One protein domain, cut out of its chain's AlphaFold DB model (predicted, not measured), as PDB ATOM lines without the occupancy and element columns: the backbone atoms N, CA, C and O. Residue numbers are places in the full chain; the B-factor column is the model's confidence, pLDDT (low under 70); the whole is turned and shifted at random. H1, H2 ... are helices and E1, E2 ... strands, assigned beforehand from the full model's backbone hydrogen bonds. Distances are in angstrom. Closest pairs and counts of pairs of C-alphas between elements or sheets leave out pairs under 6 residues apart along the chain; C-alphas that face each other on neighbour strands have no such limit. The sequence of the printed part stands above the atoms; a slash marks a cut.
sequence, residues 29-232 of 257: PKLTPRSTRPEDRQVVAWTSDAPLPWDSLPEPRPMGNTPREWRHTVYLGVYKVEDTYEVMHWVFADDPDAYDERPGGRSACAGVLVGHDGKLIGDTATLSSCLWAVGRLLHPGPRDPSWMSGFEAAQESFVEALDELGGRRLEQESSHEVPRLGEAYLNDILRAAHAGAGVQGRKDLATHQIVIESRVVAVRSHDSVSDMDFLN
ATOM      1  N   PRO A  29      12.433 -28.006  36.576       91.88
ATOM      2  CA  PRO A  29      12.169 -26.587  36.733       91.88
ATOM      3  C   PRO A  29      11.972 -25.921  35.363       91.88
ATOM      4  O   PRO A  29      12.572 -26.289  34.351       91.88
ATOM      5  N   LYS A  30      11.103 -24.906  35.318       92.06
ATOM      6  CA  LYS A  30      10.778 -24.207  34.069       92.06
ATOM      7  C   LYS A  30      11.987 -23.435  33.551       92.06
ATOM      8  O   LYS A  30      12.623 -22.697  34.305       92.06
ATOM      9  N   LEU A  31      12.240 -23.540  32.244       94.25
ATOM     10  CA  LEU A  31      13.264 -22.742  31.572       94.25
ATOM     11  C   LEU A  31      13.032 -21.256  31.840       94.25
ATOM     12  O   LEU A  31      11.913 -20.755  31.734       94.25
ATOM     13  N   THR A  32      14.105 -20.551  32.174       92.69
ATOM     14  CA  THR A  32      14.068 -19.120  32.452       92.69
ATOM     15  C   THR A  32      14.208 -18.346  31.142       92.69
ATOM     16  O   THR A  32      15.266 -18.425  30.506       92.69
ATOM     17  N   PRO A  33      13.194 -17.568  30.721       90.69
ATOM     18  CA  PRO A  33      13.313 -16.717  29.545       90.69
ATOM     19  C   PRO A  33      14.454 -15.715  29.716       90.69
ATOM     20  O   PRO A  33      14.613 -15.118  30.781       90.69
ATOM     21  N   ARG A  34      15.227 -15.473  28.650       84.75
ATOM     22  CA  ARG A  34      16.328 -14.490  28.681       84.75
ATOM     23  C   ARG A  34      15.858 -13.089  29.090       84.75
ATOM     24  O   ARG A  34      16.606 -12.380  29.747       84.75
ATOM     25  N   SER A  35      14.633 -12.707  28.725       87.44
ATOM     26  CA  SER A  35      14.046 -11.396  29.027       87.44
ATOM     27  C   SER A  35      13.651 -11.202  30.491       87.44
ATOM     28  O   SER A  35      13.563 -10.065  30.939       87.44
ATOM     29  N   THR A  36      13.402 -12.284  31.232       87.25
ATOM     30  CA  THR A  36      12.909 -12.242  32.619       87.25
ATOM     31  C   THR A  36      13.855 -12.960  33.576       87.25
ATOM     32  O   THR A  36      13.419 -13.452  34.615       87.25
ATOM     33  N   ARG A  37      15.132 -13.097  33.203       86.81
ATOM     34  CA  ARG A  37      16.127 -13.811  34.001       86.81
ATOM     35  C   ARG A  37      16.429 -13.022  35.281       86.81
ATOM     36  O   ARG A  37      16.946 -11.911  35.164       86.81
ATOM     37  N   PRO A  38      16.126 -13.562  36.473       88.69
ATOM     38  CA  PRO A  38      16.518 -12.918  37.717       88.69
ATOM     39  C   PRO A  38      18.041 -12.995  37.908       88.69
ATOM     40  O   PRO A  38      18.717 -13.839  37.321       88.69
ATOM     41  N   GLU A  39      18.593 -12.095  38.724       88.06
ATOM     42  CA  GLU A  39      20.045 -12.019  38.955       88.06
ATOM     43  C   GLU A  39      20.598 -13.231  39.720       88.06
ATOM     44  O   GLU A  39      21.789 -13.518  39.640       88.06
ATOM     45  N   ASP A  40      19.746 -13.941  40.460       92.00
ATOM     46  CA  ASP A  40      20.117 -14.994  41.404       92.00
ATOM     47  C   ASP A  40      19.677 -16.405  40.985       92.00
ATOM     48  O   ASP A  40      19.960 -17.376  41.692       92.00
ATOM     49  N   ARG A  41      19.006 -16.552  39.835       94.69
ATOM     50  CA  ARG A  41      18.547 -17.851  39.333       94.69
ATOM     51  C   ARG A  41      18.432 -17.882  37.814       94.69
ATOM     52  O   ARG A  41      17.984 -16.932  37.179       94.69
ATOM     53  N   GLN A  42      18.748 -19.023  37.216       95.62
ATOM     54  CA  GLN A  42      18.302 -19.331  35.861       95.62
ATOM     55  C   GLN A  42      18.195 -20.831  35.634       95.62
ATOM     56  O   GLN A  42      18.890 -21.613  36.268       95.62
ATOM     57  N   VAL A  43      17.383 -21.209  34.659       96.75
ATOM     58  CA  VAL A  43      17.281 -22.571  34.148       96.75
ATOM     59  C   VAL A  43      17.441 -22.507  32.640       96.75
ATOM     60  O   VAL A  43      16.673 -21.812  31.965       96.75
ATOM     61  N   VAL A  44      18.448 -23.189  32.108       96.62
ATOM     62  CA  VAL A  44      18.791 -23.163  30.682       96.62
ATOM     63  C   VAL A  44      18.835 -24.577  30.124       96.62
ATOM     64  O   VAL A  44      19.351 -25.485  30.766       96.62
ATOM     65  N   ALA A  45      18.310 -24.767  28.916       97.00
ATOM     66  CA  ALA A  45      18.677 -25.927  28.113       97.00
ATOM     67  C   ALA A  45      20.087 -25.668  27.574       97.00
ATOM     68  O   ALA A  45      20.310 -24.628  26.947       97.00
ATOM     69  N   TRP A  46      21.028 -26.555  27.881       97.38
ATOM     70  CA  TRP A  46      22.422 -26.414  27.479       97.38
ATOM     71  C   TRP A  46      22.722 -27.270  26.248       97.38
ATOM     72  O   TRP A  46      22.206 -28.379  26.090       97.38
ATOM     73  N   THR A  47      23.572 -26.729  25.386       94.81
ATOM     74  CA  THR A  47      24.059 -27.322  24.142       94.81
ATOM     75  C   THR A  47      25.541 -26.976  23.998       94.81
ATOM     76  O   THR A  47      26.005 -25.984  24.564       94.81
ATOM     77  N   SER A  48      26.297 -27.781  23.251       92.06
ATOM     78  CA  SER A  48      27.760 -27.653  23.145       92.06
ATOM     79  C   SER A  48      28.254 -26.375  22.456       92.06
ATOM     80  O   SER A  48      29.423 -26.019  22.571       92.06
ATOM     81  N   ASP A  49      27.374 -25.643  21.776       93.06
ATOM     82  CA  ASP A  49      27.651 -24.325  21.197       93.06
ATOM     83  C   ASP A  49      27.589 -23.178  22.226       93.06
ATOM     84  O   ASP A  49      27.969 -22.048  21.910       93.06
ATOM     85  N   ALA A  50      27.131 -23.442  23.455       93.44
ATOM     86  CA  ALA A  50      27.048 -22.464  24.532       93.44
ATOM     87  C   ALA A  50      28.083 -22.743  25.640       93.44
ATOM     88  O   ALA A  50      28.291 -23.898  26.021       93.44
ATOM     89  N   PRO A  51      28.694 -21.699  26.236       95.75
ATOM     90  CA  PRO A  51      29.561 -21.889  27.391       95.75
ATOM     91  C   PRO A  51      28.764 -22.445  28.575       95.75
ATOM     92  O   PRO A  51      27.567 -22.175  28.728       95.75
ATOM     93  N   LEU A  52      29.439 -23.200  29.439       97.62
ATOM     94  CA  LEU A  52      28.820 -23.732  30.646       97.62
ATOM     95  C   LEU A  52      28.516 -22.598  31.646       97.62
ATOM     96  O   LEU A  52      29.217 -21.576  31.667       97.62
ATOM     97  N   PRO A  53      27.475 -22.733  32.490       96.44
ATOM     98  CA  PRO A  53      27.105 -21.675  33.427       96.44
ATOM     99  C   PRO A  53      28.218 -21.301  34.418       96.44
ATOM    100  O   PRO A  53      28.401 -20.120  34.688       96.44
ATOM    101  N   TRP A  54      29.001 -22.267  34.898       96.56
ATOM    102  CA  TRP A  54      30.146 -22.019  35.789       96.56
ATOM    103  C   TRP A  54      31.362 -21.377  35.097       96.56
ATOM    104  O   TRP A  54      32.294 -20.966  35.777       96.56
ATOM    105  N   ASP A  55      31.364 -21.257  33.766       96.19
ATOM    106  CA  ASP A  55      32.409 -20.538  33.018       96.19
ATOM    107  C   ASP A  55      31.955 -19.146  32.546       96.19
ATOM    108  O   ASP A  55      32.771 -18.337  32.109       96.19
ATOM    109  N   SER A  56      30.648 -18.865  32.580       94.56
ATOM    110  CA  SER A  56      30.069 -17.678  31.933       94.56
ATOM    111  C   SER A  56      29.242 -16.787  32.850       94.56
ATOM    112  O   SER A  56      28.993 -15.629  32.501       94.56
ATOM    113  N   LEU A  57      28.791 -17.287  34.003       94.81
ATOM    114  CA  LEU A  57      28.004 -16.483  34.926       94.81
ATOM    115  C   LEU A  57      28.877 -15.545  35.756       94.81
ATOM    116  O   LEU A  57      29.921 -15.957  36.254       94.81
ATOM    117  N   PRO A  58      28.446 -14.282  35.932       93.31
ATOM    118  CA  PRO A  58      29.173 -13.336  36.761       93.31
ATOM    119  C   PRO A  58      29.112 -13.760  38.229       93.31
ATOM    120  O   PRO A  58      28.122 -14.351  38.668       93.31
ATOM    121  N   GLU A  59      30.134 -13.399  39.001       92.75
ATOM    122  CA  GLU A  59      30.136 -13.620  40.446       92.75
ATOM    123  C   GLU A  59      28.890 -12.991  41.104       92.75
ATOM    124  O   GLU A  59      28.559 -11.828  40.828       92.75
ATOM    125  N   PRO A  60      28.173 -13.727  41.974       93.19
ATOM    126  CA  PRO A  60      27.015 -13.182  42.662       93.19
ATOM    127  C   PRO A  60      27.405 -12.022  43.574       93.19
ATOM    128  O   PRO A  60      28.358 -12.102  44.348       93.19
ATOM    129  N   ARG A  61      26.605 -10.950  43.571       90.25
ATOM    130  CA  ARG A  61      26.785  -9.861  44.544       90.25
ATOM    131  C   ARG A  61      26.611 -10.411  45.964       90.25
ATOM    132  O   ARG A  61      25.698 -11.210  46.165       90.25
ATOM    133  N   PRO A  62      27.372  -9.977  46.973       88.81
ATOM    134  CA  PRO A  62      27.117 -10.379  48.356       88.81
ATOM    135  C   PRO A  62      25.750  -9.869  48.842       88.81
ATOM    136  O   PRO A  62      25.227  -8.872  48.338       88.81
ATOM    137  N   MET A  63      25.164 -10.550  49.830       87.19
ATOM    138  CA  MET A  63      23.960 -10.076  50.523       87.19
ATOM    139  C   MET A  63      24.371  -9.506  51.881       87.19
ATOM    140  O   MET A  63      24.581 -10.241  52.846       87.19
ATOM    141  N   GLY A  64      24.549  -8.184  51.949       88.50
ATOM    142  CA  GLY A  64      25.157  -7.539  53.115       88.50
ATOM    143  C   GLY A  64      26.597  -8.024  53.313       88.50
ATOM    144  O   GLY A  64      27.413  -7.895  52.407       88.50
ATOM    145  N   ASN A  65      26.893  -8.611  54.476       87.38
ATOM    146  CA  ASN A  65      28.209  -9.190  54.786       87.38
ATOM    147  C   ASN A  65      28.281 -10.712  54.541       87.38
ATOM    148  O   ASN A  65      29.232 -11.366  54.969       87.38
ATOM    149  N   THR A  66      27.256 -11.293  53.911       87.62
ATOM    150  CA  THR A  66      27.196 -12.726  53.614       87.62
ATOM    151  C   THR A  66      27.716 -12.971  52.195       87.62
ATOM    152  O   THR A  66      27.055 -12.542  51.238       87.62
ATOM    153  N   PRO A  67      28.874 -13.644  52.032       89.94
ATOM    154  CA  PRO A  67      29.344 -14.057  50.717       89.94
ATOM    155  C   PRO A  67      28.351 -15.036  50.083       89.94
ATOM    156  O   PRO A  67      27.680 -15.799  50.785       89.94
ATOM    157  N   ARG A  68      28.232 -14.984  48.755       92.56
ATOM    158  CA  ARG A  68      27.319 -15.816  47.966       92.56
ATOM    159  C   ARG A  68      28.062 -16.445  46.794       92.56
ATOM    160  O   ARG A  68      29.006 -15.852  46.286       92.56
ATOM    161  N   GLU A  69      27.614 -17.615  46.370       94.75
ATOM    162  CA  GLU A  69      28.198 -18.369  45.260       94.75
ATOM    163  C   GLU A  69      27.107 -19.023  44.408       94.75
ATOM    164  O   GLU A  69      25.949 -19.117  44.824       94.75
ATOM    165  N   TRP A  70      27.468 -19.465  43.206       95.88
ATOM    166  CA  TRP A  70      26.571 -20.253  42.369       95.88
ATOM    167  C   TRP A  70      26.566 -21.722  42.795       95.88
ATOM    168  O   TRP A  70      27.598 -22.311  43.097       95.88
ATOM    169  N   ARG A  71      25.383 -22.328  42.767       95.31
ATOM    170  CA  ARG A  71      25.166 -23.772  42.834       95.31
ATOM    171  C   ARG A  71      24.433 -24.180  41.569       95.31
ATOM    172  O   ARG A  71      23.468 -23.505  41.195       95.31
ATOM    173  N   HIS A  72      24.850 -25.271  40.943       96.19
ATOM    174  CA  HIS A  72      24.206 -25.766  39.734       96.19
ATOM    175  C   HIS A  72      23.635 -27.165  39.941       96.19
ATOM    176  O   HIS A  72      24.294 -28.024  40.518       96.19
ATOM    177  N   THR A  73      22.434 -27.391  39.424       96.50
ATOM    178  CA  THR A  73      21.833 -28.715  39.266       96.50
ATOM    179  C   THR A  73      21.823 -29.041  37.783       96.50
ATOM    180  O   THR A  73      21.208 -28.322  36.988       96.50
ATOM    181  N   VAL A  74      22.527 -30.103  37.397       97.31
ATOM    182  CA  VAL A  74      22.614 -30.557  36.007       97.31
ATOM    183  C   VAL A  74      21.697 -31.756  35.832       97.31
ATOM    184  O   VAL A  74      21.946 -32.820  36.387       97.31
ATOM    185  N   TYR A  75      20.653 -31.575  35.036       97.81
ATOM    186  CA  TYR A  75      19.692 -32.597  34.656       97.81
ATOM    187  C   TYR A  75      20.111 -33.220  33.321       97.81
ATOM    188  O   TYR A  75      20.179 -32.531  32.298       97.81
ATOM    189  N   LEU A  76      20.396 -34.519  33.333       97.69
ATOM    190  CA  LEU A  76      20.978 -35.283  32.229       97.69
ATOM    191  C   LEU A  76      19.921 -36.191  31.596       97.69
ATOM    192  O   LEU A  76      19.185 -36.874  32.304       97.69
ATOM    193  N   GLY A  77      19.868 -36.229  30.264       97.31
ATOM    194  CA  GLY A  77      18.975 -37.130  29.533       97.31
ATOM    195  C   GLY A  77      17.516 -36.763  29.749       97.31
ATOM    196  O   GLY A  77      16.732 -37.555  30.268       97.31
ATOM    197  N   VAL A  78      17.163 -35.515  29.435       97.19
ATOM    198  CA  VAL A  78      15.804 -35.017  29.640       97.19
ATOM    199  C   VAL A  78      14.830 -35.681  28.668       97.19
ATOM    200  O   VAL A  78      14.919 -35.469  27.456       97.19
ATOM    201  N   TYR A  79      13.864 -36.414  29.207       95.19
ATOM    202  CA  TYR A  79      12.835 -37.139  28.465       95.19
ATOM    203  C   TYR A  79      11.447 -36.546  28.734       95.19
ATOM    204  O   TYR A  79      11.248 -35.778  29.686       95.19
ATOM    205  N   LYS A  80      10.483 -36.867  27.868       93.69
ATOM    206  CA  LYS A  80       9.076 -36.548  28.112       93.69
ATOM    207  C   LYS A  80       8.463 -37.632  28.974       93.69
ATOM    208  O   LYS A  80       8.630 -38.810  28.679       93.69
ATOM    209  N   VAL A  81       7.721 -37.248  30.004       90.94
ATOM    210  CA  VAL A  81       7.057 -38.233  30.873       90.94
ATOM    211  C   VAL A  81       6.048 -39.068  30.070       90.94
ATOM    212  O   VAL A  81       5.852 -40.244  30.338       90.94
ATOM    213  N   GLU A  82       5.481 -38.507  29.007       89.06
ATOM    214  CA  GLU A  82       4.628 -39.222  28.054       89.06
ATOM    215  C   GLU A  82       5.298 -40.468  27.448       89.06
ATOM    216  O   GLU A  82       4.661 -41.518  27.365       89.06
ATOM    217  N   ASP A  83       6.590 -40.388  27.114       91.00
ATOM    218  CA  ASP A  83       7.327 -41.485  26.478       91.00
ATOM    219  C   ASP A  83       7.482 -42.690  27.439       91.00
ATOM    220  O   ASP A  83       7.592 -43.840  27.007       91.00
ATOM    221  N   THR A  84       7.441 -42.471  28.763       89.88
ATOM    222  CA  THR A  84       7.437 -43.576  29.740       89.88
ATOM    223  C   THR A  84       6.076 -44.252  29.830       89.88
ATOM    224  O   THR A  84       6.009 -45.480  29.942       89.88
ATOM    225  N   TYR A  85       4.987 -43.488  29.715       84.38
ATOM    226  CA  TYR A  85       3.636 -44.045  29.672       84.38
ATOM    227  C   TYR A  85       3.400 -44.888  28.422       84.38
ATOM    228  O   TYR A  85       2.747 -45.925  28.523       84.38
ATOM    229  N   GLU A  86       3.965 -44.506  27.275       86.19
ATOM    230  CA  GLU A  86       3.907 -45.328  26.060       86.19
ATOM    231  C   GLU A  86       4.531 -46.714  26.285       86.19
ATOM    232  O   GLU A  86       3.966 -47.730  25.872       86.19
ATOM    233  N   VAL A  87       5.651 -46.789  27.017       88.31
ATOM    234  CA  VAL A  87       6.258 -48.075  27.398       88.31
ATOM    235  C   VAL A  87       5.361 -48.865  28.338       88.31
ATOM    236  O   VAL A  87       5.146 -50.054  28.110       88.31
ATOM    237  N   MET A  88       4.824 -48.227  29.379       86.12
ATOM    238  CA  MET A  88       3.924 -48.902  30.316       86.12
ATOM    239  C   MET A  88       2.688 -49.455  29.598       86.12
ATOM    240  O   MET A  88       2.302 -50.594  29.845       86.12
ATOM    241  N   HIS A  89       2.104 -48.683  28.678       82.94
ATOM    242  CA  HIS A  89       0.969 -49.121  27.875       82.94
ATOM    243  C   HIS A  89       1.339 -50.330  27.013       82.94
ATOM    244  O   HIS A  89       0.652 -51.343  27.061       82.94
ATOM    245  N   TRP A  90       2.470 -50.283  26.305       83.75
ATOM    246  CA  TRP A  90       2.937 -51.411  25.498       83.75
ATOM    247  C   TRP A  90       3.179 -52.692  26.317       83.75
ATOM    248  O   TRP A  90       2.916 -53.791  25.834       83.75
ATOM    249  N   VAL A  91       3.672 -52.567  27.554       83.56
ATOM    250  CA  VAL A  91       3.972 -53.718  28.422       83.56
ATOM    251  C   VAL A  91       2.725 -54.301  29.095       83.56
ATOM    252  O   VAL A  91       2.663 -55.516  29.299       83.56
ATOM    253  N   PHE A  92       1.752 -53.463  29.470       75.94
ATOM    254  CA  PHE A  92       0.618 -53.872  30.307       75.94
ATOM    255  C   PHE A  92      -0.740 -53.930  29.594       75.94
ATOM    256  O   PHE A  92      -1.661 -54.521  30.160       75.94
ATOM    257  N   ALA A  93      -0.910 -53.342  28.407       61.81
ATOM    258  CA  ALA A  93      -2.227 -53.237  27.781       61.81
ATOM    259  C   ALA A  93      -2.524 -54.346  26.751       61.81
ATOM    260  O   ALA A  93      -1.802 -54.508  25.771       61.81
ATOM    261  N   ASP A  94      -3.666 -55.016  26.956       52.03
ATOM    262  CA  ASP A  94      -4.539 -55.600  25.916       52.03
ATOM    263  C   ASP A  94      -5.776 -54.688  25.651       52.03
ATOM    264  O   ASP A  94      -6.649 -55.046  24.862       52.03
ATOM    265  N   ASP A  95      -5.878 -53.515  26.303       54.53
ATOM    266  CA  ASP A  95      -7.039 -52.606  26.233       54.53
ATOM    267  C   ASP A  95      -6.625 -51.145  25.908       54.53
ATOM    268  O   ASP A  95      -6.002 -50.479  26.746       54.53
ATOM    269  N   PRO A  96      -6.942 -50.637  24.699       52.38
ATOM    270  CA  PRO A  96      -6.667 -49.263  24.264       52.38
ATOM    271  C   PRO A  96      -7.457 -48.172  25.008       52.38
ATOM    272  O   PRO A  96      -7.046 -47.012  24.967       52.38
ATOM    273  N   ASP A  97      -8.562 -48.512  25.684       54.25
ATOM    274  CA  ASP A  97      -9.519 -47.533  26.229       54.25
ATOM    275  C   ASP A  97      -9.212 -47.106  27.681       54.25
ATOM    276  O   ASP A  97      -9.903 -46.263  28.252       54.25
ATOM    277  N   ALA A  98      -8.144 -47.636  28.291       54.00
ATOM    278  CA  ALA A  98      -7.703 -47.278  29.647       54.00
ATOM    279  C   ALA A  98      -6.842 -45.992  29.717       54.00
ATOM    280  O   ALA A  98      -6.238 -45.702  30.756       54.00
ATOM    281  N   TYR A  99      -6.734 -45.241  28.617       49.94
ATOM    282  CA  TYR A  99      -5.897 -44.045  28.531       49.94
ATOM    283  C   TYR A  99      -6.676 -42.776  28.905       49.94
ATOM    284  O   TYR A  99      -7.405 -42.216  28.090       49.94
ATOM    285  N   ASP A 100      -6.462 -42.281  30.125       54.56
ATOM    286  CA  ASP A 100      -6.734 -40.881  30.460       54.56
ATOM    287  C   ASP A 100      -5.527 -40.023  30.055       54.56
ATOM    288  O   ASP A 100      -4.386 -40.327  30.417       54.56
ATOM    289  N   GLU A 101      -5.778 -38.930  29.331       48.62
ATOM    290  CA  GLU A 101      -4.772 -37.931  28.969       48.62
ATOM    291  C   GLU A 101      -4.166 -37.332  30.252       48.62
ATOM    292  O   GLU A 101      -4.815 -36.604  31.008       48.62
ATOM    293  N   ARG A 102      -2.912 -37.692  30.544       59.25
ATOM    294  CA  ARG A 102      -2.186 -37.213  31.726       59.25
ATOM    295  C   ARG A 102      -1.462 -35.908  31.400       59.25
ATOM    296  O   ARG A 102      -1.031 -35.720  30.264       59.25
ATOM    297  N   PRO A 103      -1.306 -34.996  32.377       55.06
ATOM    298  CA  PRO A 103      -0.627 -33.735  32.135       55.06
ATOM    299  C   PRO A 103       0.797 -34.002  31.651       55.06
ATOM    300  O   PRO A 103       1.561 -34.706  32.310       55.06
ATOM    301  N   GLY A 104       1.122 -33.435  30.490       70.38
ATOM    302  CA  GLY A 104       2.446 -33.570  29.908       70.38
ATOM    303  C   GLY A 104       3.538 -32.976  30.801       70.38
ATOM    304  O   GLY A 104       3.288 -32.093  31.626       70.38
ATOM    305  N   GLY A 105       4.774 -33.429  30.630       87.25
ATOM    306  CA  GLY A 105       5.881 -33.007  31.471       87.25
ATOM    307  C   GLY A 105       7.237 -33.471  30.970       87.25
ATOM    308  O   GLY A 105       7.376 -34.240  30.023       87.25
ATOM    309  N   ARG A 106       8.281 -32.975  31.629       93.56
ATOM    310  CA  ARG A 106       9.653 -33.413  31.391       93.56
ATOM    311  C   ARG A 106      10.261 -33.832  32.717       93.56
ATOM    312  O   ARG A 106      10.081 -33.127  33.712       93.56
ATOM    313  N   SER A 107      11.047 -34.898  32.685       95.38
ATOM    314  CA  SER A 107      11.960 -35.281  33.764       95.38
ATOM    315  C   SER A 107      13.320 -35.662  33.171       95.38
ATOM    316  O   SER A 107      13.534 -35.503  31.968       95.38
ATOM    317  N   ALA A 108      14.272 -36.088  33.991       97.00
ATOM    318  CA  ALA A 108      15.640 -36.379  33.567       97.00
ATOM    319  C   ALA A 108      16.056 -37.791  33.968       97.00
ATOM    320  O   ALA A 108      15.584 -38.307  34.973       97.00
ATOM    321  N   CYS A 109      16.934 -38.414  33.184       97.50
ATOM    322  CA  CYS A 109      17.500 -39.730  33.479       97.50
ATOM    323  C   CYS A 109      18.343 -39.718  34.756       97.50
ATOM    324  O   CYS A 109      18.300 -40.671  35.531       97.50
ATOM    325  N   ALA A 110      19.120 -38.654  34.957       97.44
ATOM    326  CA  ALA A 110      19.923 -38.457  36.152       97.44
ATOM    327  C   ALA A 110      20.135 -36.972  36.444       97.44
ATOM    328  O   ALA A 110      19.873 -36.099  35.609       97.44
ATOM    329  N   GLY A 111      20.622 -36.698  37.643       96.06
ATOM    330  CA  GLY A 111      20.884 -35.372  38.157       96.06
ATOM    331  C   GLY A 111      22.174 -35.352  38.962       96.06
ATOM    332  O   GLY A 111      22.472 -36.313  39.661       96.06
ATOM    333  N   VAL A 112      22.937 -34.266  38.874       95.56
ATOM    334  CA  VAL A 112      24.131 -34.048  39.707       95.56
ATOM    335  C   VAL A 112      24.201 -32.604  40.192       95.56
ATOM    336  O   VAL A 112      23.751 -31.692  39.484       95.56
ATOM    337  N   LEU A 113      24.789 -32.375  41.371       94.88
ATOM    338  CA  LEU A 113      25.099 -31.025  41.844       94.88
ATOM    339  C   LEU A 113      26.539 -30.638  41.513       94.88
ATOM    340  O   LEU A 113      27.479 -31.419  41.653       94.88
ATOM    341  N   VAL A 114      26.703 -29.389  41.092       95.50
ATOM    342  CA  VAL A 114      27.979 -28.807  40.679       95.50
ATOM    343  C   VAL A 114      28.191 -27.491  41.429       95.50
ATOM    344  O   VAL A 114      27.270 -26.677  41.566       95.50
ATOM    345  N   GLY A 115      29.399 -27.308  41.956       93.94
ATOM    346  CA  GLY A 115      29.824 -26.091  42.644       93.94
ATOM    347  C   GLY A 115      30.034 -24.916  41.689       93.94
ATOM    348  O   GLY A 115      30.017 -25.071  40.467       93.94
ATOM    349  N   HIS A 116      30.265 -23.729  42.254       94.69
ATOM    350  CA  HIS A 116      30.502 -22.505  41.478       94.69
ATOM    351  C   HIS A 116      31.717 -22.617  40.541       94.69
ATOM    352  O   HIS A 116      31.791 -21.926  39.530       94.69
ATOM    353  N   ASP A 117      32.670 -23.480  40.883       94.25
ATOM    354  CA  ASP A 117      33.904 -23.729  40.149       94.25
ATOM    355  C   ASP A 117      33.748 -24.791  39.052       94.25
ATOM    356  O   ASP A 117      34.708 -25.091  38.342       94.25
ATOM    357  N   GLY A 118      32.551 -25.350  38.866       96.00
ATOM    358  CA  GLY A 118      32.291 -26.384  37.870       96.00
ATOM    359  C   GLY A 118      32.718 -27.787  38.296       96.00
ATOM    360  O   GLY A 118      32.776 -28.670  37.444       96.00
ATOM    361  N   LYS A 119      33.040 -28.019  39.574       95.19
ATOM    362  CA  LYS A 119      33.372 -29.353  40.099       95.19
ATOM    363  C   LYS A 119      32.126 -30.040  40.659       95.19
ATOM    364  O   LYS A 119      31.235 -29.380  41.198       95.19
ATOM    365  N   LEU A 120      32.050 -31.366  40.526       93.12
ATOM    366  CA  LEU A 120      30.985 -32.148  41.162       93.12
ATOM    367  C   LEU A 120      31.036 -31.971  42.677       93.12
ATOM    368  O   LEU A 120      32.107 -31.995  43.283       93.12
ATOM    369  N   ILE A 121      29.861 -31.840  43.280       90.25
ATOM    370  CA  ILE A 121      29.702 -31.972  44.723       90.25
ATOM    371  C   ILE A 121      29.504 -33.465  44.995       90.25
ATOM    372  O   ILE A 121      28.544 -34.055  44.499       90.25
ATOM    373  N   GLY A 122      30.441 -34.078  45.725       81.62
ATOM    374  CA  GLY A 122      30.452 -35.524  45.985       81.62
ATOM    375  C   GLY A 122      29.151 -36.037  46.604       81.62
ATOM    376  O   GLY A 122      28.457 -35.288  47.290       81.62
ATOM    377  N   ASP A 123      28.827 -37.299  46.324       79.25
ATOM    378  CA  ASP A 123      27.645 -38.027  46.807       79.25
ATOM    379  C   ASP A 123      26.275 -37.454  46.392       79.25
ATOM    380  O   ASP A 123      25.248 -37.956  46.826       79.25
ATOM    381  N   THR A 124      26.214 -36.439  45.519       85.25
ATOM    382  CA  THR A 124      24.944 -35.782  45.125       85.25
ATOM    383  C   THR A 124      24.321 -36.302  43.828       85.25
ATOM    384  O   THR A 124      23.385 -35.696  43.300       85.25
ATOM    385  N   ALA A 125      24.879 -37.367  43.255       92.88
ATOM    386  CA  ALA A 125      24.388 -37.920  42.004       92.88
ATOM    387  C   ALA A 125      23.113 -38.732  42.238       92.88
ATOM    388  O   ALA A 125      23.087 -39.603  43.100       92.88
ATOM    389  N   THR A 126      22.089 -38.498  41.424       95.06
ATOM    390  CA  THR A 126      20.768 -39.120  41.565       95.06
ATOM    391  C   THR A 126      20.325 -39.697  40.231       95.06
ATOM    392  O   THR A 126      20.278 -38.988  39.225       95.06
ATOM    393  N   LEU A 127      19.993 -40.984  40.210       97.00
ATOM    394  CA  LEU A 127      19.391 -41.692  39.088       97.00
ATOM    395  C   LEU A 127      17.862 -41.605  39.189       97.00
ATOM    396  O   LEU A 127      17.302 -41.664  40.282       97.00
ATOM    397  N   SER A 128      17.170 -41.490  38.056       96.81
ATOM    398  CA  SER A 128      15.705 -41.498  38.031       96.81
ATOM    399  C   SER A 128      15.146 -42.899  38.268       96.81
ATOM    400  O   SER A 128      15.313 -43.792  37.432       96.81
ATOM    401  N   SER A 129      14.407 -43.067  39.362       96.06
ATOM    402  CA  SER A 129      13.663 -44.282  39.698       96.06
ATOM    403  C   SER A 129      12.631 -44.629  38.634       96.06
ATOM    404  O   SER A 129      12.505 -45.795  38.261       96.06
ATOM    405  N   CYS A 130      11.958 -43.619  38.082       95.19
ATOM    406  CA  CYS A 130      10.978 -43.798  37.019       95.19
ATOM    407  C   CYS A 130      11.632 -44.339  35.756       95.19
ATOM    408  O   CYS A 130      11.191 -45.360  35.230       95.19
ATOM    409  N   LEU A 131      12.714 -43.710  35.292       95.94
ATOM    410  CA  LEU A 131      13.358 -44.159  34.064       95.94
ATOM    411  C   LEU A 131      14.044 -45.522  34.240       95.94
ATOM    412  O   LEU A 131      13.987 -46.351  33.332       95.94
ATOM    413  N   TRP A 132      14.604 -45.792  35.423       97.50
ATOM    414  CA  TRP A 132      15.090 -47.119  35.801       97.50
ATOM    415  C   TRP A 132      13.974 -48.170  35.769       97.50
ATOM    416  O   TRP A 132      14.131 -49.220  35.148       97.50
ATOM    417  N   ALA A 133      12.819 -47.884  36.377       95.50
ATOM    418  CA  ALA A 133      11.687 -48.807  36.406       95.50
ATOM    419  C   ALA A 133      11.156 -49.085  34.994       95.50
ATOM    420  O   ALA A 133      10.842 -50.228  34.666       95.50
ATOM    421  N   VAL A 134      11.132 -48.071  34.123       94.69
ATOM    422  CA  VAL A 134      10.821 -48.227  32.692       94.69
ATOM    423  C   VAL A 134      11.839 -49.133  31.996       94.69
ATOM    424  O   VAL A 134      11.439 -50.028  31.252       94.69
ATOM    425  N   GLY A 135      13.137 -48.969  32.262       95.75
ATOM    426  CA  GLY A 135      14.166 -49.893  31.780       95.75
ATOM    427  C   GLY A 135      13.897 -51.334  32.223       95.75
ATOM    428  O   GLY A 135      13.929 -52.254  31.404       95.75
ATOM    429  N   ARG A 136      13.512 -51.528  33.491       95.50
ATOM    430  CA  ARG A 136      13.150 -52.842  34.052       95.50
ATOM    431  C   ARG A 136      11.888 -53.444  33.440       95.50
ATOM    432  O   ARG A 136      11.827 -54.666  33.309       95.50
ATOM    433  N   LEU A 137      10.914 -52.627  33.029       92.62
ATOM    434  CA  LEU A 137       9.732 -53.085  32.286       92.62
ATOM    435  C   LEU A 137      10.087 -53.655  30.908       92.62
ATOM    436  O   LEU A 137       9.391 -54.545  30.423       92.62
ATOM    437  N   LEU A 138      11.159 -53.163  30.288       90.25
ATOM    438  CA  LEU A 138      11.654 -53.683  29.015       90.25
ATOM    439  C   LEU A 138      12.491 -54.942  29.237       90.25
ATOM    440  O   LEU A 138      12.235 -55.975  28.619       90.25
ATOM    441  N   HIS A 139      13.463 -54.865  30.146       90.75
ATOM    442  CA  HIS A 139      14.325 -55.978  30.518       90.75
ATOM    443  C   HIS A 139      14.690 -55.894  32.008       90.75
ATOM    444  O   HIS A 139      15.288 -54.908  32.439       90.75
ATOM    445  N   PRO A 140      14.384 -56.928  32.813       92.25
ATOM    446  CA  PRO A 140      13.919 -58.266  32.428       92.25
ATOM    447  C   PRO A 140      12.420 -58.361  32.078       92.25
ATOM    448  O   PRO A 140      11.999 -59.359  31.498       92.25
ATOM    449  N   GLY A 141      11.629 -57.332  32.383       90.75
ATOM    450  CA  GLY A 141      10.183 -57.284  32.170       90.75
ATOM    451  C   GLY A 141       9.363 -57.718  33.391       90.75
ATOM    452  O   GLY A 141       9.879 -58.380  34.292       90.75
ATOM    453  N   PRO A 142       8.056 -57.396  33.434       88.06
ATOM    454  CA  PRO A 142       7.222 -57.539  34.634       88.06
ATOM    455  C   PRO A 142       6.939 -58.989  35.055       88.06
ATOM    456  O   PRO A 142       6.406 -59.228  36.137       88.06
ATOM    457  N   ARG A 143       7.266 -59.972  34.204       88.06
ATOM    458  CA  ARG A 143       7.158 -61.403  34.532       88.06
ATOM    459  C   ARG A 143       8.282 -61.883  35.448       88.06
ATOM    460  O   ARG A 143       8.135 -62.932  36.068       88.06
ATOM    461  N   ASP A 144       9.389 -61.150  35.513       90.62
ATOM    462  CA  ASP A 144      10.480 -61.438  36.433       90.62
ATOM    463  C   ASP A 144      10.109 -60.935  37.838       90.62
ATOM    464  O   ASP A 144       9.919 -59.733  38.005       90.62
ATOM    465  N   PRO A 145      10.026 -61.787  38.875       86.50
ATOM    466  CA  PRO A 145       9.641 -61.361  40.225       86.50
ATOM    467  C   PRO A 145      10.521 -60.256  40.833       86.50
ATOM    468  O   PRO A 145      10.091 -59.570  41.759       86.50
ATOM    469  N   SER A 146      11.742 -60.070  40.323       88.06
ATOM    470  CA  SER A 146      12.695 -59.050  40.766       88.06
ATOM    471  C   SER A 146      12.594 -57.729  39.994       88.06
ATOM    472  O   SER A 146      13.402 -56.829  40.222       88.06
ATOM    473  N   TRP A 147      11.649 -57.573  39.059       90.12
ATOM    474  CA  TRP A 147      11.614 -56.403  38.172       90.12
ATOM    475  C   TRP A 147      11.490 -55.070  38.930       90.12
ATOM    476  O   TRP A 147      12.117 -54.095  38.525       90.12
ATOM    477  N   MET A 148      10.772 -55.055  40.061       88.69
ATOM    478  CA  MET A 148      10.605 -53.891  40.953       88.69
ATOM    479  C   MET A 148      11.704 -53.747  42.014       88.69
ATOM    480  O   MET A 148      11.596 -52.883  42.883       88.69
ATOM    481  N   SER A 149      12.719 -54.604  42.002       89.62
ATOM    482  CA  SER A 149      13.790 -54.627  43.001       89.62
ATOM    483  C   SER A 149      15.120 -54.217  42.375       89.62
ATOM    484  O   SER A 149      15.360 -54.459  41.193       89.62
ATOM    485  N   GLY A 150      16.001 -53.622  43.184       92.25
ATOM    486  CA  GLY A 150      17.366 -53.280  42.772       92.25
ATOM    487  C   GLY A 150      17.585 -51.828  42.346       92.25
ATOM    488  O   GLY A 150      18.632 -51.541  41.779       92.25
ATOM    489  N   PHE A 151      16.642 -50.916  42.616       94.38
ATOM    490  CA  PHE A 151      16.860 -49.491  42.342       94.38
ATOM    491  C   PHE A 151      18.026 -48.925  43.163       94.38
ATOM    492  O   PHE A 151      18.890 -48.272  42.598       94.38
ATOM    493  N   GLU A 152      18.100 -49.238  44.460       92.00
ATOM    494  CA  GLU A 152      19.196 -48.795  45.339       92.00
ATOM    495  C   GLU A 152      20.564 -49.256  44.816       92.00
ATOM    496  O   GLU A 152      21.456 -48.440  44.630       92.00
ATOM    497  N   ALA A 153      20.693 -50.531  44.439       94.06
ATOM    498  CA  ALA A 153      21.917 -51.048  43.826       94.06
ATOM    499  C   ALA A 153      22.251 -50.365  42.481       94.06
ATOM    500  O   ALA A 153      23.420 -50.159  42.162       94.06
ATOM    501  N   ALA A 154      21.243 -50.004  41.677       96.25
ATOM    502  CA  ALA A 154      21.456 -49.267  40.429       96.25
ATOM    503  C   ALA A 154      21.895 -47.814  40.678       96.25
ATOM    504  O   ALA A 154      22.741 -47.300  39.948       96.25
ATOM    505  N   GLN A 155      21.349 -47.174  41.713       95.31
ATOM    506  CA  GLN A 155      21.764 -45.859  42.196       95.31
ATOM    507  C   GLN A 155      23.216 -45.894  42.700       95.31
ATOM    508  O   GLN A 155      24.014 -45.056  42.287       95.31
ATOM    509  N   GLU A 156      23.587 -46.882  43.517       94.62
ATOM    510  CA  GLU A 156      24.967 -47.093  43.986       94.62
ATOM    511  C   GLU A 156      25.926 -47.317  42.811       94.62
ATOM    512  O   GLU A 156      26.919 -46.607  42.681       94.62
ATOM    513  N   SER A 157      25.573 -48.211  41.881       96.75
ATOM    514  CA  SER A 157      26.378 -48.476  40.677       96.75
ATOM    515  C   SER A 157      26.562 -47.225  39.809       96.75
ATOM    516  O   SER A 157      27.592 -47.053  39.157       96.75
ATOM    517  N   PHE A 158      25.557 -46.344  39.759       96.94
ATOM    518  CA  PHE A 158      25.660 -45.074  39.047       96.94
ATOM    519  C   PHE A 158      26.644 -44.121  39.738       96.94
ATOM    520  O   PHE A 158      27.484 -43.539  39.053       96.94
ATOM    521  N   VAL A 159      26.587 -43.997  41.067       95.81
ATOM    522  CA  VAL A 159      27.545 -43.194  41.848       95.81
ATOM    523  C   VAL A 159      28.971 -43.720  41.664       95.81
ATOM    524  O   VAL A 159      29.855 -42.947  41.299       95.81
ATOM    525  N   GLU A 160      29.179 -45.033  41.789       96.00
ATOM    526  CA  GLU A 160      30.483 -45.674  41.568       96.00
ATOM    527  C   GLU A 160      31.026 -45.391  40.159       96.00
ATOM    528  O   GLU A 160      32.198 -45.052  39.987       96.00
ATOM    529  N   ALA A 161      30.169 -45.443  39.134       96.62
ATOM    530  CA  ALA A 161      30.572 -45.116  37.768       96.62
ATOM    531  C   ALA A 161      31.035 -43.654  37.619       96.62
ATOM    532  O   ALA A 161      31.927 -43.371  36.811       96.62
ATOM    533  N   LEU A 162      30.452 -42.714  38.371       95.50
ATOM    534  CA  LEU A 162      30.883 -41.313  38.385       95.50
ATOM    535  C   LEU A 162      32.233 -41.154  39.085       95.50
ATOM    536  O   LEU A 162      33.097 -40.442  38.565       95.50
ATOM    537  N   ASP A 163      32.445 -41.860  40.191       94.88
ATOM    538  CA  ASP A 163      33.726 -41.871  40.896       94.88
ATOM    539  C   ASP A 163      34.842 -42.446  40.017       94.88
ATOM    540  O   ASP A 163      35.907 -41.837  39.884       94.88
ATOM    541  N   GLU A 164      34.588 -43.549  39.307       95.56
ATOM    542  CA  GLU A 164      35.524 -44.116  38.327       95.56
ATOM    543  C   GLU A 164      35.807 -43.158  37.159       95.56
ATOM    544  O   GLU A 164      36.931 -43.071  36.648       95.56
ATOM    545  N   LEU A 165      34.788 -42.437  36.681       95.50
ATOM    546  CA  LEU A 165      34.952 -41.421  35.639       95.50
ATOM    547  C   LEU A 165      35.790 -40.231  36.120       95.50
ATOM    548  O   LEU A 165      36.572 -39.697  35.325       95.50
ATOM    549  N   GLY A 166      35.634 -39.829  37.381       94.31
ATOM    550  CA  GLY A 166      36.440 -38.800  38.031       94.31
ATOM    551  C   GLY A 166      37.884 -39.253  38.239       94.31
ATOM    552  O   GLY A 166      38.808 -38.544  37.840       94.31
ATOM    553  N   GLY A 167      38.083 -40.464  38.763       94.25
ATOM    554  CA  GLY A 167      39.396 -41.079  38.976       94.25
ATOM    555  C   GLY A 167      40.217 -41.179  37.692       94.25
ATOM    556  O   GLY A 167      41.352 -40.710  37.640       94.25
ATOM    557  N   ARG A 168      39.613 -41.669  36.601       94.12
ATOM    558  CA  ARG A 168      40.286 -41.736  35.290       94.12
ATOM    559  C   ARG A 168      40.749 -40.373  34.778       94.12
ATOM    560  O   ARG A 168      41.793 -40.286  34.138       94.12
ATOM    561  N   ARG A 169      39.989 -39.308  35.043       93.94
ATOM    562  CA  ARG A 169      40.353 -37.940  34.637       93.94
ATOM    563  C   ARG A 169      41.500 -37.386  35.468       93.94
ATOM    564  O   ARG A 169      42.419 -36.812  34.897       93.94
ATOM    565  N   LEU A 170      41.484 -37.619  36.781       92.69
ATOM    566  CA  LEU A 170      42.594 -37.267  37.672       92.69
ATOM    567  C   LEU A 170      43.912 -37.883  37.188       92.69
ATOM    568  O   LEU A 170      44.921 -37.187  37.076       92.69
ATOM    569  N   GLU A 171      43.883 -39.170  36.835       92.56
ATOM    570  CA  GLU A 171      45.043 -39.888  36.302       92.56
ATOM    571  C   GLU A 171      45.513 -39.315  34.957       92.56
ATOM    572  O   GLU A 171      46.704 -39.053  34.776       92.56
ATOM    573  N   GLN A 172      44.585 -39.075  34.024       90.06
ATOM    574  CA  GLN A 172      44.889 -38.510  32.701       90.06
ATOM    575  C   GLN A 172      45.500 -37.109  32.781       90.06
ATOM    576  O   GLN A 172      46.410 -36.787  32.017       90.06
ATOM    577  N   GLU A 173      45.014 -36.285  33.707       89.50
ATOM    578  CA  GLU A 173      45.477 -34.912  33.915       89.50
ATOM    579  C   GLU A 173      46.674 -34.831  34.878       89.50
ATOM    580  O   GLU A 173      47.226 -33.749  35.073       89.50
ATOM    581  N   SER A 174      47.100 -35.959  35.469       90.44
ATOM    582  CA  SER A 174      48.111 -36.003  36.541       90.44
ATOM    583  C   SER A 174      47.808 -35.011  37.677       90.44
ATOM    584  O   SER A 174      48.704 -34.375  38.237       90.44
ATOM    585  N   SER A 175      46.520 -34.866  37.995       88.62
ATOM    586  CA  SER A 175      45.986 -33.916  38.967       88.62
ATOM    587  C   SER A 175      45.510 -34.637  40.226       88.62
ATOM    588  O   SER A 175      45.125 -35.801  40.189       88.62
ATOM    589  N   HIS A 176      45.517 -33.922  41.350       84.50
ATOM    590  CA  HIS A 176      44.915 -34.371  42.611       84.50
ATOM    591  C   HIS A 176      43.639 -33.579  42.950       84.50
ATOM    592  O   HIS A 176      43.045 -33.782  44.006       84.50
ATOM    593  N   GLU A 177      43.223 -32.653  42.081       88.31
ATOM    594  CA  GLU A 177      42.011 -31.857  42.264       88.31
ATOM    595  C   GLU A 177      40.826 -32.454  41.517       88.31
ATOM    596  O   GLU A 177      40.961 -32.775  40.339       88.31
ATOM    597  N   VAL A 178      39.652 -32.490  42.162       87.12
ATOM    598  CA  VAL A 178      38.393 -32.932  41.539       87.12
ATOM    599  C   VAL A 178      38.238 -32.304  40.139       87.12
ATOM    600  O   VAL A 178      38.278 -31.070  40.030       87.12
ATOM    601  N   PRO A 179      38.065 -33.117  39.077       92.31
ATOM    602  CA  PRO A 179      37.997 -32.615  37.711       92.31
ATOM    603  C   PRO A 179      36.809 -31.673  37.511       92.31
ATOM    604  O   PRO A 179      35.698 -31.936  37.984       92.31
ATOM    605  N   ARG A 180      37.026 -30.590  36.758       94.12
ATOM    606  CA  ARG A 180      35.936 -29.703  36.330       94.12
ATOM    607  C   ARG A 180      35.081 -30.393  35.271       94.12
ATOM    608  O   ARG A 180      35.579 -31.150  34.433       94.12
ATOM    609  N   LEU A 181      33.786 -30.104  35.267       95.12
ATOM    610  CA  LEU A 181      32.857 -30.660  34.294       95.12
ATOM    611  C   LEU A 181      32.965 -29.869  32.997       95.12
ATOM    612  O   LEU A 181      32.593 -28.702  32.924       95.12
ATOM    613  N   GLY A 182      33.481 -30.535  31.969       94.81
ATOM    614  CA  GLY A 182      33.381 -30.108  30.577       94.81
ATOM    615  C   GLY A 182      32.372 -30.958  29.805       94.81
ATOM    616  O   GLY A 182      31.843 -31.946  30.315       94.81
ATOM    617  N   GLU A 183      32.160 -30.622  28.534       95.56
ATOM    618  CA  GLU A 183      31.250 -31.348  27.637       95.56
ATOM    619  C   GLU A 183      31.525 -32.859  27.590       95.56
ATOM    620  O   GLU A 183      30.609 -33.668  27.730       95.56
ATOM    621  N   ALA A 184      32.789 -33.263  27.421       95.44
ATOM    622  CA  ALA A 184      33.150 -34.677  27.353       95.44
ATOM    623  C   ALA A 184      32.790 -35.424  28.647       95.44
ATOM    624  O   ALA A 184      32.333 -36.563  28.593       95.44
ATOM    625  N   TYR A 185      32.948 -34.771  29.803       96.00
ATOM    626  CA  TYR A 185      32.583 -35.360  31.088       96.00
ATOM    627  C   TYR A 185      31.067 -35.472  31.249       96.00
ATOM    628  O   TYR A 185      30.570 -36.547  31.568       96.00
ATOM    629  N   LEU A 186      30.317 -34.422  30.909       97.25
ATOM    630  CA  LEU A 186      28.852 -34.464  30.903       97.25
ATOM    631  C   LEU A 186      28.306 -35.595  30.019       97.25
ATOM    632  O   LEU A 186      27.395 -36.313  30.425       97.25
ATOM    633  N   ASN A 187      28.897 -35.793  28.840       97.44
ATOM    634  CA  ASN A 187      28.514 -36.871  27.933       97.44
ATOM    635  C   ASN A 187      28.825 -38.265  28.497       97.44
ATOM    636  O   ASN A 187      28.052 -39.196  28.275       97.44
ATOM    637  N   ASP A 188      29.927 -38.433  29.228       97.69
ATOM    638  CA  ASP A 188      30.236 -39.707  29.883       97.69
ATOM    639  C   ASP A 188      29.273 -40.005  31.038       97.69
ATOM    640  O   ASP A 188      28.755 -41.119  31.119       97.69
ATOM    641  N   ILE A 189      28.972 -39.003  31.873       97.38
ATOM    642  CA  ILE A 189      27.986 -39.115  32.961       97.38
ATOM    643  C   ILE A 189      26.610 -39.463  32.379       97.38
ATOM    644  O   ILE A 189      25.935 -40.359  32.878       97.38
ATOM    645  N   LEU A 190      26.208 -38.821  31.278       97.88
ATOM    646  CA  LEU A 190      24.962 -39.131  30.577       97.88
ATOM    647  C   LEU A 190      24.913 -40.591  30.094       97.88
ATOM    648  O   LEU A 190      23.885 -41.255  30.221       97.88
ATOM    649  N   ARG A 191      26.015 -41.120  29.545       97.94
ATOM    650  CA  ARG A 191      26.079 -42.532  29.131       97.94
ATOM    651  C   ARG A 191      25.972 -43.480  30.323       97.94
ATOM    652  O   ARG A 191      25.271 -44.485  30.207       97.94
ATOM    653  N   ALA A 192      26.625 -43.154  31.439       98.00
ATOM    654  CA  ALA A 192      26.505 -43.908  32.685       98.00
ATOM    655  C   ALA A 192      25.061 -43.881  33.215       98.00
ATOM    656  O   ALA A 192      24.528 -44.926  33.570       98.00
ATOM    657  N   ALA A 193      24.390 -42.729  33.156       97.94
ATOM    658  CA  ALA A 193      22.988 -42.589  33.545       97.94
ATOM    659  C   ALA A 193      22.066 -43.475  32.693       97.94
ATOM    660  O   ALA A 193      21.279 -44.249  33.233       97.94
ATOM    661  N   HIS A 194      22.209 -43.444  31.362       98.31
ATOM    662  CA  HIS A 194      21.430 -44.320  30.477       98.31
ATOM    663  C   HIS A 194      21.699 -45.809  30.724       98.31
ATOM    664  O   HIS A 194      20.785 -46.623  30.575       98.31
ATOM    665  N   ALA A 195      22.941 -46.170  31.072       97.44
ATOM    666  CA  ALA A 195      23.311 -47.533  31.449       97.44
ATOM    667  C   ALA A 195      22.622 -47.952  32.754       97.44
ATOM    668  O   ALA A 195      21.949 -48.979  32.774       97.44
ATOM    669  N   GLY A 196      22.734 -47.128  33.799       97.00
ATOM    670  CA  GLY A 196      22.126 -47.371  35.108       97.00
ATOM    671  C   GLY A 196      20.602 -47.457  35.041       97.00
ATOM    672  O   GLY A 196      20.009 -48.331  35.664       97.00
ATOM    673  N   ALA A 197      19.965 -46.621  34.218       97.00
ATOM    674  CA  ALA A 197      18.524 -46.673  33.982       97.00
ATOM    675  C   ALA A 197      18.085 -47.826  33.055       97.00
ATOM    676  O   ALA A 197      16.893 -48.088  32.935       97.00
ATOM    677  N   GLY A 198      19.007 -48.512  32.371       96.56
ATOM    678  CA  GLY A 198      18.671 -49.620  31.471       96.56
ATOM    679  C   GLY A 198      17.907 -49.205  30.205       96.56
ATOM    680  O   GLY A 198      17.201 -50.019  29.617       96.56
ATOM    681  N   VAL A 199      18.039 -47.947  29.767       96.12
ATOM    682  CA  VAL A 199      17.313 -47.395  28.601       96.12
ATOM    683  C   VAL A 199      18.189 -47.227  27.357       96.12
ATOM    684  O   VAL A 199      17.792 -46.597  26.374       96.12
ATOM    685  N   GLN A 200      19.397 -47.790  27.368       92.19
ATOM    686  CA  GLN A 200      20.305 -47.741  26.224       92.19
ATOM    687  C   GLN A 200      19.618 -48.258  24.947       92.19
ATOM    688  O   GLN A 200      19.020 -49.329  24.925       92.19
ATOM    689  N   GLY A 201      19.697 -47.478  23.865       85.62
ATOM    690  CA  GLY A 201      19.086 -47.818  22.573       85.62
ATOM    691  C   GLY A 201      17.642 -47.336  22.377       85.62
ATOM    692  O   GLY A 201      17.165 -47.339  21.240       85.62
ATOM    693  N   ARG A 202      16.965 -46.843  23.424       90.56
ATOM    694  CA  ARG A 202      15.643 -46.201  23.326       90.56
ATOM    695  C   ARG A 202      15.791 -44.720  23.013       90.56
ATOM    696  O   ARG A 202      16.087 -43.940  23.899       90.56
ATOM    697  N   LYS A 203      15.641 -44.312  21.751       89.88
ATOM    698  CA  LYS A 203      15.909 -42.919  21.318       89.88
ATOM    699  C   LYS A 203      14.960 -41.877  21.923       89.88
ATOM    700  O   LYS A 203      15.330 -40.714  22.030       89.88
ATOM    701  N   ASP A 204      13.757 -42.311  22.257       90.56
ATOM    702  CA  ASP A 204      12.709 -41.572  22.954       90.56
ATOM    703  C   ASP A 204      13.072 -41.291  24.423       90.56
ATOM    704  O   ASP A 204      12.822 -40.199  24.923       90.56
ATOM    705  N   LEU A 205      13.763 -42.225  25.081       94.06
ATOM    706  CA  LEU A 205      14.107 -42.131  26.506       94.06
ATOM    707  C   LEU A 205      15.568 -41.725  26.766       94.06
ATOM    708  O   LEU A 205      15.846 -40.893  27.623       94.06
ATOM    709  N   ALA A 206      16.512 -42.277  26.003       95.88
ATOM    710  CA  ALA A 206      17.946 -42.008  26.075       95.88
ATOM    711  C   ALA A 206      18.325 -40.748  25.276       95.88
ATOM    712  O   ALA A 206      19.113 -40.787  24.318       95.88
ATOM    713  N   THR A 207      17.704 -39.622  25.623       96.81
ATOM    714  CA  THR A 207      17.936 -38.347  24.943       96.81
ATOM    715  C   THR A 207      19.286 -37.744  25.346       96.81
ATOM    716  O   THR A 207      19.861 -38.069  26.378       96.81
ATOM    717  N   HIS A 208      19.805 -36.821  24.537       96.38
ATOM    718  CA  HIS A 208      21.034 -36.081  24.860       96.38
ATOM    719  C   HIS A 208      20.745 -34.676  25.396       96.38
ATOM    720  O   HIS A 208      21.620 -33.816  25.417       96.38
ATOM    721  N   GLN A 209      19.495 -34.412  25.782       97.12
ATOM    722  CA  GLN A 209      19.100 -33.093  26.251       97.12
ATOM    723  C   GLN A 209      19.589 -32.881  27.682       97.12
ATOM    724  O   GLN A 209      19.305 -33.694  28.560       97.12
ATOM    725  N   ILE A 210      20.289 -31.769  27.903       98.06
ATOM    726  CA  ILE A 210      20.791 -31.358  29.213       98.06
ATOM    727  C   ILE A 210      20.111 -30.049  29.603       98.06
ATOM    728  O   ILE A 210      20.036 -29.104  28.813       98.06
ATOM    729  N   VAL A 211      19.609 -29.988  30.832       97.94
ATOM    730  CA  VAL A 211      19.088 -28.760  31.438       97.94
ATOM    731  C   VAL A 211      19.938 -28.440  32.655       97.94
ATOM    732  O   VAL A 211      20.249 -29.323  33.443       97.94
ATOM    733  N   ILE A 212      20.323 -27.178  32.811       97.94
ATOM    734  CA  ILE A 212      21.114 -26.717  33.949       97.94
ATOM    735  C   ILE A 212      20.327 -25.633  34.668       97.94
ATOM    736  O   ILE A 212      20.006 -24.590  34.093       97.94
ATOM    737  N   GLU A 213      20.020 -25.887  35.931       97.06
ATOM    738  CA  GLU A 213      19.563 -24.867  36.861       97.06
ATOM    739  C   GLU A 213      20.767 -24.296  37.604       97.06
ATOM    740  O   GLU A 213      21.552 -25.045  38.170       97.06
ATOM    741  N   SER A 214      20.900 -22.976  37.632       97.06
ATOM    742  CA  SER A 214      21.877 -22.257  38.447       97.06
ATOM    743  C   SER A 214      21.127 -21.405  39.459       97.06
ATOM    744  O   SER A 214      20.269 -20.610  39.066       97.06
ATOM    745  N   ARG A 215      21.469 -21.524  40.740       95.25
ATOM    746  CA  ARG A 215      20.912 -20.719  41.834       95.25
ATOM    747  C   ARG A 215      22.029 -20.128  42.684       95.25
ATOM    748  O   ARG A 215      23.026 -20.795  42.944       95.25
ATOM    749  N   VAL A 216      21.865 -18.889  43.123       94.31
ATOM    750  CA  VAL A 216      22.782 -18.269  44.081       94.31
ATOM    751  C   VAL A 216      22.447 -18.762  45.484       94.31
ATOM    752  O   VAL A 216      21.294 -18.718  45.908       94.31
ATOM    753  N   VAL A 217      23.467 -19.193  46.221       91.56
ATOM    754  CA  VAL A 217      23.368 -19.645  47.615       91.56
ATOM    755  C   VAL A 217      24.327 -18.852  48.500       91.56
ATOM    756  O   VAL A 217      25.299 -18.270  48.018       91.56
ATOM    757  N   ALA A 218      24.056 -18.782  49.804       88.75
ATOM    758  CA  ALA A 218      25.004 -18.211  50.758       88.75
ATOM    759  C   ALA A 218      26.188 -19.170  50.967       88.75
ATOM    760  O   ALA A 218      25.990 -20.368  51.118       88.75
ATOM    761  N   VAL A 219      27.406 -18.634  51.090       82.12
ATOM    762  CA  VAL A 219      28.654 -19.399  51.347       82.12
ATOM    763  C   VAL A 219      28.713 -19.946  52.791       82.12
ATOM    764  O   VAL A 219      29.714 -20.478  53.257       82.12
ATOM    765  N   ARG A 220      27.618 -19.839  53.549       68.81
ATOM    766  CA  ARG A 220      27.484 -20.394  54.898       68.81
ATOM    767  C   ARG A 220      26.308 -21.342  54.942       68.81
ATOM    768  O   ARG A 220      25.186 -20.871  55.069       68.81
ATOM    769  N   SER A 221      26.619 -22.628  54.880       51.34
ATOM    770  CA  SER A 221      25.886 -23.777  55.419       51.34
ATOM    771  C   SER A 221      26.603 -24.974  54.776       51.34
ATOM    772  O   SER A 221      26.700 -25.040  53.554       51.34
ATOM    773  N   HIS A 222      27.213 -25.912  55.499       44.84
ATOM    774  CA  HIS A 222      26.552 -27.186  55.831       44.84
ATOM    775  C   HIS A 222      25.055 -27.263  55.461       44.84
ATOM    776  O   HIS A 222      24.243 -27.710  56.268       44.84
ATOM    777  N   ASP A 223      24.684 -26.827  54.251       46.31
ATOM    778  CA  ASP A 223      23.360 -27.061  53.718       46.31
ATOM    779  C   ASP A 223      23.364 -28.546  53.534       46.31
ATOM    780  O   ASP A 223      24.187 -29.099  52.793       46.31
ATOM    781  N   SER A 224      22.552 -29.155  54.388       43.81
ATOM    782  CA  SER A 224      22.403 -30.571  54.495       43.81
ATOM    783  C   SER A 224      22.387 -31.113  53.086       43.81
ATOM    784  O   SER A 224      21.660 -30.655  52.201       43.81
ATOM    785  N   VAL A 225      23.227 -32.110  52.904       45.69
ATOM    786  CA  VAL A 225      23.256 -33.060  51.804       45.69
ATOM    787  C   VAL A 225      21.896 -33.814  51.765       45.69
ATOM    788  O   VAL A 225      21.832 -34.995  51.509       45.69
ATOM    789  N   SER A 226      20.773 -33.168  52.110       43.06
ATOM    790  CA  SER A 226      19.435 -33.724  52.311       43.06
ATOM    791  C   SER A 226      18.434 -33.257  51.257       43.06
ATOM    792  O   SER A 226      17.278 -33.638  51.338       43.06
ATOM    793  N   ASP A 227      18.859 -32.437  50.296       50.16
ATOM    794  CA  ASP A 227      18.080 -32.075  49.100       50.16
ATOM    795  C   ASP A 227      18.633 -32.840  47.873       50.16
ATOM    796  O   ASP A 227      18.659 -32.333  46.753       50.16
ATOM    797  N   MET A 228      19.196 -34.036  48.113       55.47
ATOM    798  CA  MET A 228      19.901 -34.837  47.103       55.47
ATOM    799  C   MET A 228      18.959 -35.508  46.110       55.47
ATOM    800  O   MET A 228      19.319 -35.663  44.944       55.47
ATOM    801  N   ASP A 229      17.749 -35.869  46.532       63.38
ATOM    802  CA  ASP A 229      16.816 -36.588  45.671       63.38
ATOM    803  C   ASP A 229      15.772 -35.655  45.044       63.38
ATOM    804  O   ASP A 229      14.595 -35.647  45.389       63.38
ATOM    805  N   PHE A 230      16.235 -34.811  44.122       80.62
ATOM    806  CA  PHE A 230      15.378 -33.897  43.360       80.62
ATOM    807  C   PHE A 230      14.729 -34.555  42.128       80.62
ATOM    808  O   PHE A 230      14.022 -33.876  41.379       80.62
ATOM    809  N   LEU A 231      14.987 -35.847  41.880       86.56
ATOM    810  CA  LEU A 231      14.437 -36.583  40.735       86.56
ATOM    811  C   LEU A 231      13.412 -37.643  41.113       86.56
ATOM    812  O   LEU A 231      12.548 -37.947  40.282       86.56
ATOM    813  N   ASN A 232      13.475 -38.172  42.332       90.25
ATOM    814  CA  ASN A 232      12.583 -39.222  42.791       90.25
ATOM    815  C   ASN A 232      11.651 -38.718  43.891       90.25
ATOM    816  O   ASN A 232      11.783 -37.622  44.435       90.25
TER     817      ASN A 232
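This is residues 29 to 232 of the 257 residues of an uncharacterized protein of Kocuria indica (UniProt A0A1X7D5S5). A strongly twisted, antiparallel sheet of four strands has helix H5 packed slantwise over one face, and the long helix H4 packs on H5. H2 and H3 lie side by side at the end of the sheet where E2 ends and E3 begins. The printed part has 204 residues, with five named helices and four named strands, E1 H1 E2 H2 E3 H3 H4 H5 E4 along the chain; the sheet's order is E1 E4 E2 E3. The class is mixed, with 100 residues, under half, in named elements; the whole is compact, radius of gyration of the C-alphas 18.6 A, spans 63 by 43 by 34 A.

E1, residues 41 to 46, pairs with E4, residues 210 to 218, N 44 to O 212 at 2.9 A. E4 pairs with E2, residues 68 to 80, N 73 to O 213 at 2.8 A; E2 pairs with E3, residues 106 to 114, N 74 to O 112 at 2.9 A. H5, residues 183 to 196, is over E2 and E3 at a height over the sheet of 9.2 A, forming two layers, a helix on one face of a sheet; C-alphas Leu 76 and Leu 190 are the closest of E2 and H5, 5.8 A. H4, residues 151 to 173, makes a helical hairpin with H5, a shallow tilt of 27 degrees, closest C-alphas Ala 154 and Gly 196, 5.7 A. H3, residues 129 to 138, touches H2, residues 81 to 92, closest C-alphas Thr 84 and Val 134, 6.5 A; both only graze the sheet, H2 only just on it with 5 pairs of C-alphas within 10 A. H1, residues 53 to 56, only grazes the sheet; E1, H1 and E2 form a split strand-helix-strand unit, two strands running the same way with E4 between them, its crossover right-handed. Every O i to N i+4 pair is within hydrogen-bond range in H3, H4 and H5, and 7 of 8 in H2; H1 is too short for one.

E1 begins at C-alpha 41 (18.547, -17.851, 39.333). E2 spans 34.0 A and bends by 65 degrees at residue 77; H4 spans 33.2 A. E4 ends at C-alpha 218 (25.004, -18.211, 50.758).

The C-alphas of Asn 65 and Asp 94 are the farthest apart, 63.7 A. The printed part has no cut; the links H1 to E2, H2 to E3, E3 to H3, H3 to H4 and H5 to E4 are long. Residues 93 to 103 and 220 to 229 have pLDDT under 70.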